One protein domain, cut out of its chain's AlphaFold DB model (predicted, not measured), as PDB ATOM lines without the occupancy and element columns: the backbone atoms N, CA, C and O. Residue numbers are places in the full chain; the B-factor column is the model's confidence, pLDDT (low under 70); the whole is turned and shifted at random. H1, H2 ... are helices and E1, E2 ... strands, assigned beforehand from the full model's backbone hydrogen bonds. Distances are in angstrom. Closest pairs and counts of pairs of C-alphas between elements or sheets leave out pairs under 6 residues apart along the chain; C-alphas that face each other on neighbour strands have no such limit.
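AT A GLANCE: This is residues 8 to 132 of the 145 residues of an uncharacterized protein of Lignipirellula cremea (UniProt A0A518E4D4). One strongly twisted sheet of seven strands, curled like part of a barrel, makes the body, with H1 covering its E3, E1 and E2 end. H3 stands up from the sheet near E4 with H2 side by side with it, and the hairpin E7 and E8 reaches to the other end of the longest axis. The printed part has 125 residues, with three named helices and eight named strands in the order E1 E2 H1 E3 H2 E4 E5 H3 E6 E7 E8. The sheet's order is E3, E1, E2, E4, E5, E7, E8, mixed, and the class is mixed, helices and strands. The whole is compact, with a radius of gyration of the C-alphas of 13.6 A and spans of 40 by 34 by 27 A.

HOW THE PARTS SIT: Start with E2, residues 38 to 41, and E4, residues 80 to 83, which are parallel; N 40 and O 82 are 2.8 A apart. E1, residues 13 to 17, forms an antiparallel hairpin with E2, with N 15 and O 39 at 2.9 A. The edge strand E3, residues 59 to 62, is the other neighbour of E1 and antiparallel to it, with N 14 and O 61 at 2.8 A. On E4's other side, E5, residues 92 to 97, forms a hairpin with it, with N 81 and O 96 at 2.8 A. E7, residues 116 to 121, is antiparallel to E5, with N 93 and O 118 at 2.8 A, and forms a hairpin with the edge strand E8, residues 126 to 131, with N 119 and O 128 at 2.9 A. H1, residues 44 to 52, is on the sheet at a height of 9.0 A, over E1 and along it at 22 degrees on the local plane. H3, residues 98 to 106, is on the sheet and stands up from it by 59 degrees; its closest C-alphas to E4 are Leu 98 and Leu 80, 5.7 A apart. H2, residues 65 to 74, is not on the sheet but touches H3, closest at the C-alphas of Met 65 and Leu 102, 6.1 A, at a shallow tilt of 30 degrees, opposite ways. E2, H1, E3 and E3, H2, E4 are split strand-helix-strand units, two same-way strands that are not neighbours with a helix between them along the chain, both with right-handed crossovers. E6, residues 111 to 113, pairs with no named strand, but residues 8 to 9 pair antiparallel with its residues 111 to 112. In H1, H2 and H3 every O i to N i+4 pair is within hydrogen-bond range.

IN THESE COORDINATES: Find C-alpha 13 at (12.470, 37.267, 23.845), where E1 begins. E5 runs 16.8 A, E8 16.3 A and E7 15.8 A; H2 runs 14.5 A. E8 ends at C-alpha 131, (5.054, 14.471, 29.761).

THE WHOLE: The C-alphas of Lys 107 and Ala 123, the two farthest apart, are 41.0 A apart. The printed part has no cut, and its one long link is E1 to E2, 20 residues. Confidence is under 70 at residues 30 to 33, 75 to 78 and 131 to 132.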
ATOM      1  N   ALA A   8      11.906  23.198  18.763       95.56
ATOM      2  CA  ALA A   8      11.342  24.493  18.393       95.56
ATOM      3  C   ALA A   8      12.457  25.508  18.123       95.56
ATOM      4  O   ALA A   8      13.618  25.263  18.449       95.56
ATOM      5  N   ALA A   9      12.126  26.651  17.519       97.31
ATOM      6  CA  ALA A   9      13.092  27.726  17.320       97.31
ATOM      7  C   ALA A   9      13.573  28.280  18.672       97.31
ATOM      8  O   ALA A   9      12.790  28.425  19.609       97.31
ATOM      9  N   THR A  10      14.866  28.590  18.794       97.50
ATOM     10  CA  THR A  10      15.437  29.057  20.065       97.50
ATOM     11  C   THR A  10      14.843  30.412  20.476       97.50
ATOM     12  O   THR A  10      15.009  31.391  19.737       97.50
ATOM     13  N   PRO A  11      14.211  30.520  21.663       96.81
ATOM     14  CA  PRO A  11      13.648  31.774  22.151       96.81
ATOM     15  C   PRO A  11      14.704  32.871  22.329       96.81
ATOM     16  O   PRO A  11      15.798  32.644  22.854       96.81
ATOM     17  N   ARG A  12      14.345  34.089  21.918       95.69
ATOM     18  CA  ARG A  12      15.174  35.306  22.000       95.69
ATOM     19  C   ARG A  12      14.543  36.401  22.842       95.69
ATOM     20  O   ARG A  12      15.241  37.317  23.274       95.69
ATOM     21  N   TYR A  13      13.242  36.307  23.075       94.38
ATOM     22  CA  TYR A  13      12.470  37.267  23.845       94.38
ATOM     23  C   TYR A  13      11.643  36.540  24.893       94.38
ATOM     24  O   TYR A  13      11.281  35.385  24.698       94.38
ATOM     25  N   VAL A  14      11.324  37.232  25.978       93.44
ATOM     26  CA  VAL A  14      10.308  36.826  26.949       93.44
ATOM     27  C   VAL A  14       9.240  37.899  27.067       93.44
ATOM     28  O   VAL A  14       9.489  39.075  26.786       93.44
ATOM     29  N   LEU A  15       8.050  37.483  27.483       91.94
ATOM     30  CA  LEU A  15       6.933  38.381  27.715       91.94
ATOM     31  C   LEU A  15       7.074  39.116  29.047       91.94
ATOM     32  O   LEU A  15       7.298  38.483  30.081       91.94
ATOM     33  N   ILE A  16       6.875  40.433  29.033       89.06
ATOM     34  CA  ILE A  16       6.772  41.241  30.253       89.06
ATOM     35  C   ILE A  16       5.520  42.125  30.249       89.06
ATOM     36  O   ILE A  16       5.084  42.595  29.194       89.06
ATOM     37  N   ASP A  17       4.994  42.377  31.447       86.00
ATOM     38  CA  ASP A  17       4.002  43.409  31.761       86.00
ATOM     39  C   ASP A  17       4.527  44.274  32.917       86.00
ATOM     40  O   ASP A  17       4.735  43.807  34.042       86.00
ATOM     41  N   GLY A  18       4.844  45.534  32.610       85.06
ATOM     42  CA  GLY A  18       5.632  46.392  33.495       85.06
ATOM     43  C   GLY A  18       7.010  45.784  33.787       85.06
ATOM     44  O   GLY A  18       7.817  45.601  32.876       85.06
ATOM     45  N   GLU A  19       7.272  45.475  35.058       82.38
ATOM     46  CA  GLU A  19       8.507  44.817  35.522       82.38
ATOM     47  C   GLU A  19       8.345  43.297  35.708       82.38
ATOM     48  O   GLU A  19       9.313  42.588  36.002       82.38
ATOM     49  N   ASN A  20       7.130  42.777  35.515       84.19
ATOM     50  CA  ASN A  20       6.807  41.380  35.765       84.19
ATOM     51  C   ASN A  20       6.972  40.557  34.491       84.19
ATOM     52  O   ASN A  20       6.410  40.880  33.446       84.19
ATOM     53  N   ARG A  21       7.719  39.455  34.582       89.06
ATOM     54  CA  ARG A  21       7.760  38.452  33.513       89.06
ATOM     55  C   ARG A  21       6.493  37.621  33.566       89.06
ATOM     56  O   ARG A  21       6.078  37.199  34.643       89.06
ATOM     57  N   LEU A  22       5.894  37.403  32.404       91.56
ATOM     58  CA  LEU A  22       4.623  36.709  32.292       91.56
ATOM     59  C   LEU A  22       4.800  35.280  31.803       91.56
ATOM     60  O   LEU A  22       5.653  34.971  30.967       91.56
ATOM     61  N   GLY A  23       3.911  34.427  32.287       92.31
ATOM     62  CA  GLY A  23       3.823  33.037  31.902       92.31
ATOM     63  C   GLY A  23       2.455  32.453  32.215       92.31
ATOM     64  O   GLY A  23       1.653  33.094  32.904       92.31
ATOM     65  N   PRO A  24       2.162  31.254  31.696       92.38
ATOM     66  CA  PRO A  24       0.927  30.572  32.026       92.38
ATOM     67  C   PRO A  24       0.907  30.159  33.497       92.38
ATOM     68  O   PRO A  24       1.918  29.753  34.069       92.38
ATOM     69  N   ILE A  25      -0.281  30.198  34.093       91.25
ATOM     70  CA  ILE A  25      -0.514  29.624  35.417       91.25
ATOM     71  C   ILE A  25      -0.510  28.107  35.265       91.25
ATOM     72  O   ILE A  25      -1.346  27.564  34.543       91.25
ATOM     73  N   VAL A  26       0.411  27.426  35.945       89.94
ATOM     74  CA  VAL A  26       0.493  25.962  35.968       89.94
ATOM     75  C   VAL A  26       0.016  25.464  37.324       89.94
ATOM     76  O   VAL A  26       0.459  25.946  38.368       89.94
ATOM     77  N   ALA A  27      -0.912  24.512  37.312       87.06
ATOM     78  CA  ALA A  27      -1.336  23.823  38.517       87.06
ATOM     79  C   ALA A  27      -0.164  23.005  39.074       87.06
ATOM     80  O   ALA A  27       0.578  22.381  38.318       87.06
ATOM     81  N   SER A  28       0.002  23.002  40.398       79.75
ATOM     82  CA  SER A  28       0.955  22.090  41.036       79.75
ATOM     83  C   SER A  28       0.559  20.651  40.715       79.75
ATOM     84  O   SER A  28      -0.630  20.320  40.736       79.75
ATOM     85  N   ASP A  29       1.542  19.816  40.396       72.81
ATOM     86  CA  ASP A  29       1.306  18.388  40.235       72.81
ATOM     87  C   ASP A  29       1.130  17.712  41.608       72.81
ATOM     88  O   ASP A  29       1.312  18.333  42.662       72.81
ATOM     89  N   GLU A  30       0.755  16.431  41.613       69.94
ATOM     90  CA  GLU A  30       0.591  15.653  42.853       69.94
ATOM     91  C   GLU A  30       1.914  15.500  43.625       69.94
ATOM     92  O   GLU A  30       1.910  15.318  44.842       69.94
ATOM     93  N   SER A  31       3.045  15.652  42.933       68.31
ATOM     94  CA  SER A  31       4.396  15.703  43.499       68.31
ATOM     95  C   SER A  31       4.685  17.008  44.259       68.31
ATOM     96  O   SER A  31       5.718  17.120  44.920       68.31
ATOM     97  N   GLY A  32       3.804  18.011  44.160       66.75
ATOM     98  CA  GLY A  32       3.977  19.339  44.746       66.75
ATOM     99  C   GLY A  32       5.013  20.206  44.026       66.75
ATOM    100  O   GLY A  32       5.364  21.278  44.525       66.75
ATOM    101  N   MET A  33       5.502  19.775  42.860       68.88
ATOM    102  CA  MET A  33       6.441  20.539  42.055       68.88
ATOM    103  C   MET A  33       5.702  21.718  41.416       68.88
ATOM    104  O   MET A  33       4.680  21.571  40.741       68.88
ATOM    105  N   ARG A  34       6.217  22.926  41.654       73.44
ATOM    106  CA  ARG A  34       5.686  24.157  41.067       73.44
ATOM    107  C   ARG A  34       6.566  24.585  39.910       73.44
ATOM    108  O   ARG A  34       7.726  24.930  40.110       73.44
ATOM    109  N   PHE A  35       5.985  24.607  38.719       79.62
ATOM    110  CA  PHE A  35       6.597  25.237  37.561       79.62
ATOM    111  C   PHE A  35       6.147  26.693  37.491       79.62
ATOM    112  O   PHE A  35       4.956  26.985  37.588       79.62
ATOM    113  N   SER A  36       7.101  27.590  37.265       85.06
ATOM    114  CA  SER A  36       6.837  28.994  36.939       85.06
ATOM    115  C   SER A  36       7.308  29.251  35.508       85.06
ATOM    116  O   SER A  36       8.365  29.858  35.318       85.06
ATOM    117  N   PRO A  37       6.612  28.705  34.491       91.25
ATOM    118  CA  PRO A  37       7.008  28.908  33.106       91.25
ATOM    119  C   PRO A  37       6.920  30.381  32.724       91.25
ATOM    120  O   PRO A  37       6.112  31.119  33.278       91.25
ATOM    121  N   LEU A  38       7.698  30.786  31.725       93.81
ATOM    122  CA  LEU A  38       7.596  32.093  31.080       93.81
ATOM    123  C   LEU A  38       7.203  31.922  29.618       93.81
ATOM    124  O   LEU A  38       7.622  30.960  28.977       93.81
ATOM    125  N   TYR A  39       6.454  32.872  29.065       95.88
ATOM    126  CA  TYR A  39       6.275  32.938  27.616       95.88
ATOM    127  C   TYR A  39       7.555  33.457  26.964       95.88
ATOM    128  O   TYR A  39       8.025  34.550  27.290       95.88
ATOM    129  N   GLY A  40       8.105  32.672  26.044       96.44
ATOM    130  CA  GLY A  40       9.263  33.001  25.233       96.44
ATOM    131  C   GLY A  40       8.946  32.961  23.743       96.44
ATOM    132  O   GLY A  40       8.146  32.150  23.282       96.44
ATOM    133  N   PHE A  41       9.604  33.836  22.989       97.12
ATOM    134  CA  PHE A  41       9.384  33.989  21.552       97.12
ATOM    135  C   PHE A  41      10.704  33.949  20.800       97.12
ATOM    136  O   PHE A  41      11.683  34.589  21.204       97.12
ATOM    137  N   SER A  42      10.737  33.192  19.713       96.56
ATOM    138  CA  SER A  42      11.902  33.060  18.839       96.56
ATOM    139  C   SER A  42      12.094  34.288  17.948       96.56
ATOM    140  O   SER A  42      13.229  34.721  17.713       96.56
ATOM    141  N   ASP A  43      10.995  34.907  17.520       94.88
ATOM    142  CA  ASP A  43      10.989  36.084  16.662       94.88
ATOM    143  C   ASP A  43       9.841  37.060  16.978       94.88
ATOM    144  O   ASP A  43       9.028  36.870  17.887       94.88
ATOM    145  N   ARG A  44       9.820  38.167  16.229       91.56
ATOM    146  CA  ARG A  44       8.816  39.221  16.369       91.56
ATOM    147  C   ARG A  44       7.429  38.787  15.891       91.56
ATOM    148  O   ARG A  44       6.446  39.243  16.457       91.56
ATOM    149  N   GLN A  45       7.335  37.943  14.869       94.75
ATOM    150  CA  GLN A  45       6.051  37.531  14.307       94.75
ATOM    151  C   GLN A  45       5.274  36.662  15.303       94.75
ATOM    152  O   GLN A  45       4.076  36.882  15.501       94.75
ATOM    153  N   SER A  46       5.950  35.727  15.971       95.31
ATOM    154  CA  SER A  46       5.362  34.920  17.046       95.31
ATOM    155  C   SER A  46       4.896  35.796  18.212       95.31
ATOM    156  O   SER A  46       3.783  35.634  18.712       95.31
ATOM    157  N   PHE A  47       5.702  36.792  18.595       93.56
ATOM    158  CA  PHE A  47       5.324  37.765  19.621       93.56
ATOM    159  C   PHE A  47       4.093  38.601  19.226       93.56
ATOM    160  O   PHE A  47       3.152  38.724  20.011       93.56
ATOM    161  N   ASP A  48       4.078  39.157  18.012       93.12
ATOM    162  CA  ASP A  48       2.969  39.976  17.513       93.12
ATOM    163  C   ASP A  48       1.677  39.138  17.430       93.12
ATOM    164  O   ASP A  48       0.596  39.619  17.770       93.12
ATOM    165  N   THR A  49       1.791  37.855  17.066       94.94
ATOM    166  CA  THR A  49       0.671  36.899  17.075       94.94
ATOM    167  C   THR A  49       0.079  36.744  18.476       94.94
ATOM    168  O   THR A  49      -1.129  36.909  18.641       94.94
ATOM    169  N   PHE A  50       0.919  36.514  19.492       95.38
ATOM    170  CA  PHE A  50       0.469  36.432  20.884       95.38
ATOM    171  C   PHE A  50      -0.219  37.721  21.345       95.38
ATOM    172  O   PHE A  50      -1.264  37.673  21.994       95.38
ATOM    173  N   CYS A  51       0.357  38.878  21.009       91.62
ATOM    174  CA  CYS A  51      -0.182  40.173  21.415       91.62
ATOM    175  C   CYS A  51      -1.552  40.448  20.797       91.62
ATOM    176  O   CYS A  51      -2.435  40.929  21.495       91.62
ATOM    177  N   ASN A  52      -1.766  40.082  19.531       92.94
ATOM    178  CA  ASN A  52      -3.070  40.226  18.878       92.94
ATOM    179  C   ASN A  52      -4.163  39.354  19.519       92.94
ATOM    180  O   ASN A  52      -5.346  39.669  19.406       92.94
ATOM    181  N   ALA A  53      -3.778  38.267  20.192       92.31
ATOM    182  CA  ALA A  53      -4.678  37.392  20.939       92.31
ATOM    183  C   ALA A  53      -4.825  37.783  22.428       92.31
ATOM    184  O   ALA A  53      -5.457  37.053  23.196       92.31
ATOM    185  N   SER A  54      -4.231  38.903  22.853       89.25
ATOM    186  CA  SER A  54      -4.209  39.375  24.238       89.25
ATOM    187  C   SER A  54      -4.800  40.780  24.350       89.25
ATOM    188  O   SER A  54      -4.599  41.631  23.494       89.25
ATOM    189  N   GLU A  55      -5.493  41.051  25.454       86.62
ATOM    190  CA  GLU A  55      -6.003  42.393  25.781       86.62
ATOM    191  C   GLU A  55      -4.964  43.253  26.530       86.62
ATOM    192  O   GLU A  55      -5.201  44.424  26.816       86.62
ATOM    193  N   LEU A  56      -3.809  42.672  26.875       83.06
ATOM    194  CA  LEU A  56      -2.761  43.326  27.660       83.06
ATOM    195  C   LEU A  56      -1.799  44.140  26.782       83.06
ATOM    196  O   LEU A  56      -1.447  43.741  25.671       83.06
ATOM    197  N   ALA A  57      -1.293  45.250  27.325       83.62
ATOM    198  CA  ALA A  57      -0.268  46.085  26.694       83.62
ATOM    199  C   ALA A  57       1.138  45.478  26.872       83.62
ATOM    200  O   ALA A  57       1.968  45.967  27.641       83.62
ATOM    201  N   LEU A  58       1.387  44.379  26.166       88.38
ATOM    202  CA  LEU A  58       2.569  43.536  26.327       88.38
ATOM    203  C   LEU A  58       3.802  44.097  25.612       88.38
ATOM    204  O   LEU A  58       3.699  44.752  24.574       88.38
ATOM    205  N   LYS A  59       4.992  43.805  26.149       87.62
ATOM    206  CA  LYS A  59       6.270  44.177  25.520       87.62
ATOM    207  C   LYS A  59       7.199  42.968  25.394       87.62
ATOM    208  O   LYS A  59       7.264  42.161  26.325       87.62
ATOM    209  N   PRO A  60       7.952  42.852  24.285       90.88
ATOM    210  CA  PRO A  60       8.996  41.850  24.179       90.88
ATOM    211  C   PRO A  60      10.216  42.338  24.961       90.88
ATOM    212  O   PRO A  60      10.650  43.482  24.801       90.88
ATOM    213  N   TYR A  61      10.798  41.470  25.784       91.44
ATOM    214  CA  TYR A  61      12.041  41.762  26.490       91.44
ATOM    215  C   TYR A  61      13.143  40.788  26.070       91.44
ATOM    216  O   TYR A  61      12.886  39.584  26.048       91.44
ATOM    217  N   PRO A  62      14.365  41.250  25.746       92.56
ATOM    218  CA  PRO A  62      15.450  40.359  25.348       92.56
ATOM    219  C   PRO A  62      15.738  39.276  26.395       92.56
ATOM    220  O   PRO A  62      16.010  39.562  27.564       92.56
ATOM    221  N   LEU A  63      15.723  38.020  25.955       92.38
ATOM    222  CA  LEU A  63      16.102  36.867  26.759       92.38
ATOM    223  C   LEU A  63      17.618  36.692  26.695       92.38
ATOM    224  O   LEU A  63      18.146  36.011  25.819       92.38
ATOM    225  N   VAL A  64      18.318  37.361  27.607       91.62
ATOM    226  CA  VAL A  64      19.785  37.367  27.654       91.62
ATOM    227  C   VAL A  64      20.339  36.203  28.478       91.62
ATOM    228  O   VAL A  64      19.814  35.882  29.544       91.62
ATOM    229  N   MET A  65      21.465  35.628  28.045       92.00
ATOM    230  CA  MET A  65      22.130  34.507  28.736       92.00
ATOM    231  C   MET A  65      22.429  34.790  30.216       92.00
ATOM    232  O   MET A  65      22.294  33.902  31.050       92.00
ATOM    233  N   GLY A  66      22.798  36.029  30.566       90.88
ATOM    234  CA  GLY A  66      23.059  36.407  31.961       90.88
ATOM    235  C   GLY A  66      21.828  36.267  32.862       90.88
ATOM    236  O   GLY A  66      21.953  35.843  34.005       90.88
ATOM    237  N   TYR A  67      20.635  36.547  32.329       90.12
ATOM    238  CA  TYR A  67      19.384  36.317  33.049       90.12
ATOM    239  C   TYR A  67      19.122  34.819  33.228       90.12
ATOM    240  O   TYR A  67      18.815  34.393  34.337       90.12
ATOM    241  N   LEU A  68      19.289  34.021  32.165       90.62
ATOM    242  CA  LEU A  68      19.091  32.567  32.217       90.62
ATOM    243  C   LEU A  68      20.000  31.913  33.267       90.62
ATOM    244  O   LEU A  68      19.515  31.166  34.110       90.62
ATOM    245  N   ARG A  69      21.295  32.257  33.279       91.81
ATOM    246  CA  ARG A  69      22.255  31.758  34.280       91.81
ATOM    247  C   ARG A  69      21.855  32.135  35.703       91.81
ATOM    248  O   ARG A  69      21.790  31.262  36.559       91.81
ATOM    249  N   ALA A  70      21.502  33.401  35.933       89.44
ATOM    250  CA  ALA A  70      21.070  33.856  37.252       89.44
ATOM    251  C   ALA A  70      19.825  33.096  37.748       89.44
ATOM    252  O   ALA A  70      19.740  32.758  38.923       89.44
ATOM    253  N   GLN A  71      18.864  32.791  36.869       87.38
ATOM    254  CA  GLN A  71      17.696  31.988  37.250       87.38
ATOM    255  C   GLN A  71      18.088  30.563  37.661       87.38
ATOM    256  O   GLN A  71      17.621  30.089  38.696       87.38
ATOM    257  N   LEU A  72      18.980  29.913  36.909       88.00
ATOM    258  CA  LEU A  72      19.471  28.570  37.232       88.00
ATOM    259  C   LEU A  72      20.209  28.528  38.580       88.00
ATOM    260  O   LEU A  72      20.049  27.581  39.343       88.00
ATOM    261  N   GLU A  73      20.958  29.580  38.913       87.75
ATOM    262  CA  GLU A  73      21.682  29.696  40.184       87.75
ATOM    263  C   GLU A  73      20.758  29.903  41.395       87.75
ATOM    264  O   GLU A  73      21.089  29.474  42.499       87.75
ATOM    265  N   THR A  74      19.585  30.526  41.214       83.00
ATOM    266  CA  THR A  74      18.640  30.757  42.327       83.00
ATOM    267  C   THR A  74      17.951  29.490  42.840       83.00
ATOM    268  O   THR A  74      17.385  29.520  43.930       83.00
ATOM    269  N   GLY A  75      17.986  28.381  42.092       68.00
ATOM    270  CA  GLY A  75      17.497  27.078  42.558       68.00
ATOM    271  C   GLY A  75      15.980  26.972  42.777       68.00
ATOM    272  O   GLY A  75      15.529  26.019  43.408       68.00
ATOM    273  N   ASN A  76      15.174  27.900  42.248       68.06
ATOM    274  CA  ASN A  76      13.712  27.943  42.425       68.06
ATOM    275  C   ASN A  76      12.934  26.890  41.592       68.06
ATOM    276  O   ASN A  76      11.786  27.119  41.211       68.06
ATOM    277  N   GLY A  77      13.540  25.728  41.328       63.25
ATOM    278  CA  GLY A  77      12.989  24.653  40.497       63.25
ATOM    279  C   GLY A  77      13.346  24.769  39.007       63.25
ATOM    280  O   GLY A  77      13.971  25.747  38.590       63.25
ATOM    281  N   PRO A  78      12.977  23.761  38.192       64.31
ATOM    282  CA  PRO A  78      13.251  23.757  36.759       64.31
ATOM    283  C   PRO A  78      12.418  24.844  36.079       64.31
ATOM    284  O   PRO A  78      11.206  24.712  35.889       64.31
ATOM    285  N   GLY A  79      13.060  25.958  35.737       87.00
ATOM    286  CA  GLY A  79      12.399  27.009  34.978       87.00
ATOM    287  C   GLY A  79      12.092  26.523  33.565       87.00
ATOM    288  O   GLY A  79      12.929  25.902  32.905       87.00
ATOM    289  N   LEU A  80      10.886  26.821  33.093       92.06
ATOM    290  CA  LEU A  80      10.426  26.464  31.757       92.06
ATOM    291  C   LEU A  80      10.215  27.724  30.918       92.06
ATOM    292  O   LEU A  80       9.749  28.748  31.415       92.06
ATOM    293  N   ILE A  81      10.513  27.631  29.629       95.00
ATOM    294  CA  ILE A  81      10.168  28.638  28.631       95.00
ATOM    295  C   ILE A  81       9.164  28.008  27.674       95.00
ATOM    296  O   ILE A  81       9.512  27.101  26.921       95.00
ATOM    297  N   VAL A  82       7.925  28.492  27.708       96.25
ATOM    298  CA  VAL A  82       6.916  28.186  26.693       96.25
ATOM    299  C   VAL A  82       7.340  28.846  25.395       96.25
ATOM    300  O   VAL A  82       7.579  30.049  25.385       96.25
ATOM    301  N   VAL A  83       7.433  28.078  24.317       96.62
ATOM    302  CA  VAL A  83       7.960  28.563  23.041       96.62
ATOM    303  C   VAL A  83       6.813  28.921  22.102       96.62
ATOM    304  O   VAL A  83       5.949  28.088  21.843       96.62
ATOM    305  N   ASP A  84       6.825  30.159  21.602       96.50
ATOM    306  CA  ASP A  84       5.991  30.644  20.494       96.50
ATOM    307  C   ASP A  84       4.487  30.348  20.656       96.50
ATOM    308  O   ASP A  84       3.795  29.949  19.719       96.50
ATOM    309  N   ALA A  85       3.960  30.573  21.865       96.31
ATOM    310  CA  ALA A  85       2.520  30.525  22.097       96.31
ATOM    311  C   ALA A  85       1.798  31.541  21.192       96.31
ATOM    312  O   ALA A  85       2.207  32.694  21.085       96.31
ATOM    313  N   ALA A  86       0.682  31.141  20.592       94.94
ATOM    314  CA  ALA A  86      -0.174  31.999  19.777       94.94
ATOM    315  C   ALA A  86      -1.101  32.892  20.620       94.94
ATOM    316  O   ALA A  86      -1.716  33.811  20.090       94.94
ATOM    317  N   GLY A  87      -1.226  32.630  21.924       92.75
ATOM    318  CA  GLY A  87      -2.014  33.452  22.839       92.75
ATOM    319  C   GLY A  87      -2.124  32.860  24.248       92.75
ATOM    320  O   GLY A  87      -1.751  31.707  24.478       92.75
ATOM    321  N   PRO A  88      -2.682  33.618  25.210       88.94
ATOM    322  CA  PRO A  88      -2.744  33.210  26.619       88.94
ATOM    323  C   PRO A  88      -3.676  32.013  26.882       88.94
ATOM    324  O   PRO A  88      -3.517  31.308  27.880       88.94
ATOM    325  N   ARG A  89      -4.647  31.770  25.991       88.56
ATOM    326  CA  ARG A  89      -5.650  30.691  26.095       88.56
ATOM    327  C   ARG A  89      -5.428  29.547  25.102       88.56
ATOM    328  O   ARG A  89      -6.350  28.781  24.839       88.56
ATOM    329  N   GLN A  90      -4.245  29.456  24.498       93.88
ATOM    330  CA  GLN A  90      -3.934  28.336  23.614       93.88
ATOM    331  C   GLN A  90      -4.017  27.022  24.401       93.88
ATOM    332  O   GLN A  90      -3.358  26.857  25.418       93.88
ATOM    333  N   THR A  91      -4.820  26.071  23.927       93.38
ATOM    334  CA  THR A  91      -5.155  24.867  24.707       93.38
ATOM    335  C   THR A  91      -3.971  23.934  24.943       93.38
ATOM    336  O   THR A  91      -3.952  23.226  25.946       93.38
ATOM    337  N   HIS A  92      -2.977  23.954  24.055       94.69
ATOM    338  CA  HIS A  92      -1.755  23.163  24.164       94.69
ATOM    339  C   HIS A  92      -0.536  24.045  23.935       94.69
ATOM    340  O   HIS A  92      -0.416  24.674  22.884       94.69
ATOM    341  N   LEU A  93       0.377  24.061  24.898       95.00
ATOM    342  CA  LEU A  93       1.647  24.769  24.820       95.00
ATOM    343  C   LEU A  93       2.800  23.771  24.831       95.00
ATOM    344  O   LEU A  93       2.699  22.698  25.423       95.00
ATOM    345  N   GLN A  94       3.912  24.162  24.224       95.25
ATOM    346  CA  GLN A  94       5.170  23.430  24.284       95.25
ATOM    347  C   GLN A  94       6.207  24.274  25.011       95.25
ATOM    348  O   GLN A  94       6.223  25.499  24.879       95.25
ATOM    349  N   ALA A  95       7.065  23.624  25.788       94.62
ATOM    350  CA  ALA A  95       8.090  24.292  26.563       94.62
ATOM    351  C   ALA A  95       9.428  23.547  26.533       94.62
ATOM    352  O   ALA A  95       9.499  22.314  26.501       94.62
ATOM    353  N   ALA A  96      10.492  24.342  26.584       94.44
ATOM    354  CA  ALA A  96      11.862  23.908  26.807       94.44
ATOM    355  C   ALA A  96      12.310  24.310  28.219       94.44
ATOM    356  O   ALA A  96      11.744  25.227  28.821       94.44
ATOM    357  N   THR A  97      13.337  23.651  28.755       93.25
ATOM    358  CA  THR A  97      13.918  24.066  30.039       93.25
ATOM    359  C   THR A  97      14.823  25.288  29.865       93.25
ATOM    360  O   THR A  97      15.351  25.532  28.774       93.25
ATOM    361  N   LEU A  98      15.026  26.062  30.935       93.44
ATOM    362  CA  LEU A  98      15.971  27.184  30.934       93.44
ATOM    363  C   LEU A  98      17.386  26.743  30.531       93.44
ATOM    364  O   LEU A  98      18.053  27.471  29.798       93.44
ATOM    365  N   GLU A  99      17.830  25.560  30.964       93.81
ATOM    366  CA  GLU A  99      19.138  24.988  30.626       93.81
ATOM    367  C   GLU A  99      19.257  24.728  29.124       93.81
ATOM    368  O   GLU A  99      20.234  25.148  28.508       93.81
ATOM    369  N   ALA A 100      18.243  24.103  28.516       95.00
ATOM    370  CA  ALA A 100      18.240  23.814  27.085       95.00
ATOM    371  C   ALA A 100      18.246  25.104  26.247       95.00
ATOM    372  O   ALA A 100      18.945  25.195  25.232       95.00
ATOM    373  N   VAL A 101      17.495  26.125  26.676       96.06
ATOM    374  CA  VAL A 101      17.488  27.439  26.016       96.06
ATOM    375  C   VAL A 101      18.849  28.120  26.157       96.06
ATOM    376  O   VAL A 101      19.375  28.615  25.160       96.06
ATOM    377  N   LEU A 102      19.441  28.118  27.356       95.94
ATOM    378  CA  LEU A 102      20.769  28.681  27.599       95.94
ATOM    379  C   LEU A 102      21.828  27.995  26.732       95.94
ATOM    380  O   LEU A 102      22.560  28.678  26.023       95.94
ATOM    381  N   GLU A 103      21.866  26.664  26.735       96.31
ATOM    382  CA  GLU A 103      22.804  25.880  25.932       96.31
ATOM    383  C   GLU A 103      22.654  26.195  24.437       96.31
ATOM    384  O   GLU A 103      23.647  26.408  23.735       96.31
ATOM    385  N   SER A 104      21.413  26.282  23.950       96.69
ATOM    386  CA  SER A 104      21.132  26.628  22.555       96.69
ATOM    387  C   SER A 104      21.620  28.037  22.214       96.69
ATOM    388  O   SER A 104      22.229  28.235  21.163       96.69
ATOM    389  N   GLN A 105      21.424  29.015  23.107       96.19
ATOM    390  CA  GLN A 105      21.939  30.372  22.917       96.19
ATOM    391  C   GLN A 105      23.475  30.421  22.934       96.19
ATOM    392  O   GLN A 105      24.074  31.050  22.059       96.19
ATOM    393  N   GLU A 106      24.124  29.732  23.876       96.38
ATOM    394  CA  GLU A 106      25.587  29.674  23.996       96.38
ATOM    395  C   GLU A 106      26.235  29.049  22.758       96.38
ATOM    396  O   GLU A 106      27.211  29.576  22.217       96.38
ATOM    397  N   LYS A 107      25.650  27.953  22.265       97.06
ATOM    398  CA  LYS A 107      26.099  27.241  21.063       97.06
ATOM    399  C   LYS A 107      25.614  27.881  19.760       97.06
ATOM    400  O   LYS A 107      25.975  27.401  18.687       97.06
ATOM    401  N   LYS A 108      24.824  28.960  19.835       95.94
ATOM    402  CA  LYS A 108      24.187  29.634  18.687       95.94
ATOM    403  C   LYS A 108      23.377  28.671  17.812       95.94
ATOM    404  O   LYS A 108      23.363  28.795  16.587       95.94
ATOM    405  N   LEU A 109      22.721  27.700  18.438       97.00
ATOM    406  CA  LEU A 109      21.831  26.780  17.750       97.00
ATOM    407  C   LEU A 109      20.544  27.518  17.354       97.00
ATOM    408  O   LEU A 109      20.064  28.362  18.110       97.00
ATOM    409  N   PRO A 110      19.981  27.233  16.167       96.12
ATOM    410  CA  PRO A 110      18.716  27.826  15.742       96.12
ATOM    411  C   PRO A 110      17.506  27.191  16.441       96.12
ATOM    412  O   PRO A 110      16.410  27.747  16.382       96.12
ATOM    413  N   GLN A 111      17.695  26.021  17.050       97.12
ATOM    414  CA  GLN A 111      16.645  25.202  17.631       97.12
ATOM    415  C   GLN A 111      16.995  24.787  19.057       97.12
ATOM    416  O   GLN A 111      18.167  24.627  19.394       97.12
ATOM    417  N   VAL A 112      15.958  24.590  19.866       96.00
ATOM    418  CA  VAL A 112      16.016  24.085  21.236       96.00
ATOM    419  C   VAL A 112      15.150  22.823  21.348       96.00
ATOM    420  O   VAL A 112      14.059  22.793  20.771       96.00
ATOM    421  N   PRO A 113      15.600  21.776  22.062       95.19
ATOM    422  CA  PRO A 113      14.757  20.621  22.341       95.19
ATOM    423  C   PRO A 113      13.608  20.995  23.283       95.19
ATOM    424  O   PRO A 113      13.804  21.654  24.309       95.19
ATOM    425  N   LEU A 114      12.408  20.546  22.936       93.56
ATOM    426  CA  LEU A 114      11.227  20.615  23.782       93.56
ATOM    427  C   LEU A 114      11.229  19.434  24.752       93.56
ATOM    428  O   LEU A 114      11.609  18.318  24.403       93.56
ATOM    429  N   SER A 115      10.802  19.686  25.983       91.19
ATOM    430  CA  SER A 115      10.792  18.675  27.047       91.19
ATOM    431  C   SER A 115       9.451  18.566  27.763       91.19
ATOM    432  O   SER A 115       9.179  17.542  28.385       91.19
ATOM    433  N   HIS A 116       8.597  19.586  27.657       90.31
ATOM    434  CA  HIS A 116       7.315  19.631  28.349       90.31
ATOM    435  C   HIS A 116       6.212  20.098  27.408       90.31
ATOM    436  O   HIS A 116       6.398  21.029  26.623       90.31
ATOM    437  N   GLY A 117       5.044  19.479  27.528       92.06
ATOM    438  CA  GLY A 117       3.805  20.041  27.022       92.06
ATOM    439  C   GLY A 117       2.991  20.565  28.194       92.06
ATOM    440  O   GLY A 117       3.115  20.076  29.317       92.06
ATOM    441  N   LEU A 118       2.143  21.551  27.940       92.06
ATOM    442  CA  LEU A 118       1.174  22.039  28.907       92.06
ATOM    443  C   LEU A 118      -0.211  22.007  28.264       92.06
ATOM    444  O   LEU A 118      -0.397  22.581  27.192       92.06
ATOM    445  N   ALA A 119      -1.178  21.370  28.917       93.25
ATOM    446  CA  ALA A 119      -2.567  21.329  28.468       93.25
ATOM    447  C   ALA A 119      -3.434  22.210  29.371       93.25
ATOM    448  O   ALA A 119      -3.349  22.111  30.597       93.25
ATOM    449  N   PHE A 120      -4.240  23.089  28.780       92.81
ATOM    450  CA  PHE A 120      -5.131  23.971  29.527       92.81
ATOM    451  C   PHE A 120      -6.322  23.186  30.086       92.81
ATOM    452  O   PHE A 120      -7.069  22.559  29.337       92.81
ATOM    453  N   ASP A 121      -6.509  23.246  31.401       90.19
ATOM    454  CA  ASP A 121      -7.670  22.714  32.107       90.19
ATOM    455  C   ASP A 121      -8.644  23.866  32.382       90.19
ATOM    456  O   ASP A 121      -8.374  24.751  33.200       90.19
ATOM    457  N   GLU A 122      -9.786  23.858  31.693       88.62
ATOM    458  CA  GLU A 122     -10.810  24.896  31.841       88.62
ATOM    459  C   GLU A 122     -11.417  24.938  33.247       88.62
ATOM    460  O   GLU A 122     -11.706  26.026  33.748       88.62
ATOM    461  N   ALA A 123     -11.574  23.786  33.907       89.25
ATOM    462  CA  ALA A 123     -12.166  23.713  35.239       89.25
ATOM    463  C   ALA A 123     -11.232  24.330  36.287       89.25
ATOM    464  O   ALA A 123     -11.675  25.083  37.155       89.25
ATOM    465  N   ALA A 124      -9.930  24.058  36.173       87.50
ATOM    466  CA  ALA A 124      -8.910  24.645  37.040       87.50
ATOM    467  C   ALA A 124      -8.496  26.067  36.618       87.50
ATOM    468  O   ALA A 124      -7.840  26.769  37.390       87.50
ATOM    469  N   ARG A 125      -8.849  26.490  35.394       90.81
ATOM    470  CA  ARG A 125      -8.356  27.713  34.734       90.81
ATOM    471  C   ARG A 125      -6.829  27.827  34.780       90.81
ATOM    472  O   ARG A 125      -6.282  28.917  34.954       90.81
ATOM    473  N   ALA A 126      -6.154  26.694  34.632       91.38
ATOM    474  CA  ALA A 126      -4.711  26.558  34.749       91.38
ATOM    475  C   ALA A 126      -4.211  25.469  33.801       91.38
ATOM    476  O   ALA A 126      -4.965  24.599  33.371       91.38
ATOM    477  N   TYR A 127      -2.925  25.500  33.484       92.38
ATOM    478  CA  TYR A 127      -2.289  24.458  32.698       92.38
ATOM    479  C   TYR A 127      -1.838  23.294  33.581       92.38
ATOM    480  O   TYR A 127      -1.395  23.495  34.712       92.38
ATOM    481  N   ARG A 128      -1.888  22.079  33.039       90.06
ATOM    482  CA  ARG A 128      -1.273  20.876  33.615       90.06
ATOM    483  C   ARG A 128      -0.089  20.459  32.758       90.06
ATOM    484  O   ARG A 128      -0.174  20.552  31.532       90.06
ATOM    485  N   SER A 129       0.997  20.003  33.380       85.94
ATOM    486  CA  SER A 129       2.099  19.435  32.607       85.94
ATOM    487  C   SER A 129       1.672  18.097  32.006       85.94
ATOM    488  O   SER A 129       1.019  17.275  32.649       85.94
ATOM    489  N   ILE A 130       2.020  17.905  30.742       84.12
ATOM    490  CA  ILE A 130       1.939  16.627  30.054       84.12
ATOM    491  C   ILE A 130       3.369  16.222  29.704       84.12
ATOM    492  O   ILE A 130       4.133  16.989  29.108       84.12
ATOM    493  N   ASN A 131       3.758  15.022  30.124       66.88
ATOM    494  CA  ASN A 131       5.054  14.471  29.761       66.88
ATOM    495  C   ASN A 131       5.034  14.143  28.266       66.88
ATOM    496  O   ASN A 131       4.305  13.250  27.845       66.88
ATOM    497  N   LEU A 132       5.874  14.814  27.470       64.56
ATOM    498  CA  LEU A 132       6.018  14.542  26.029       64.56
ATOM    499  C   LEU A 132       6.703  13.188  25.734       64.56
ATOM    500  O   LEU A 132       6.955  12.862  24.580       64.56
TER     501      LEU A 132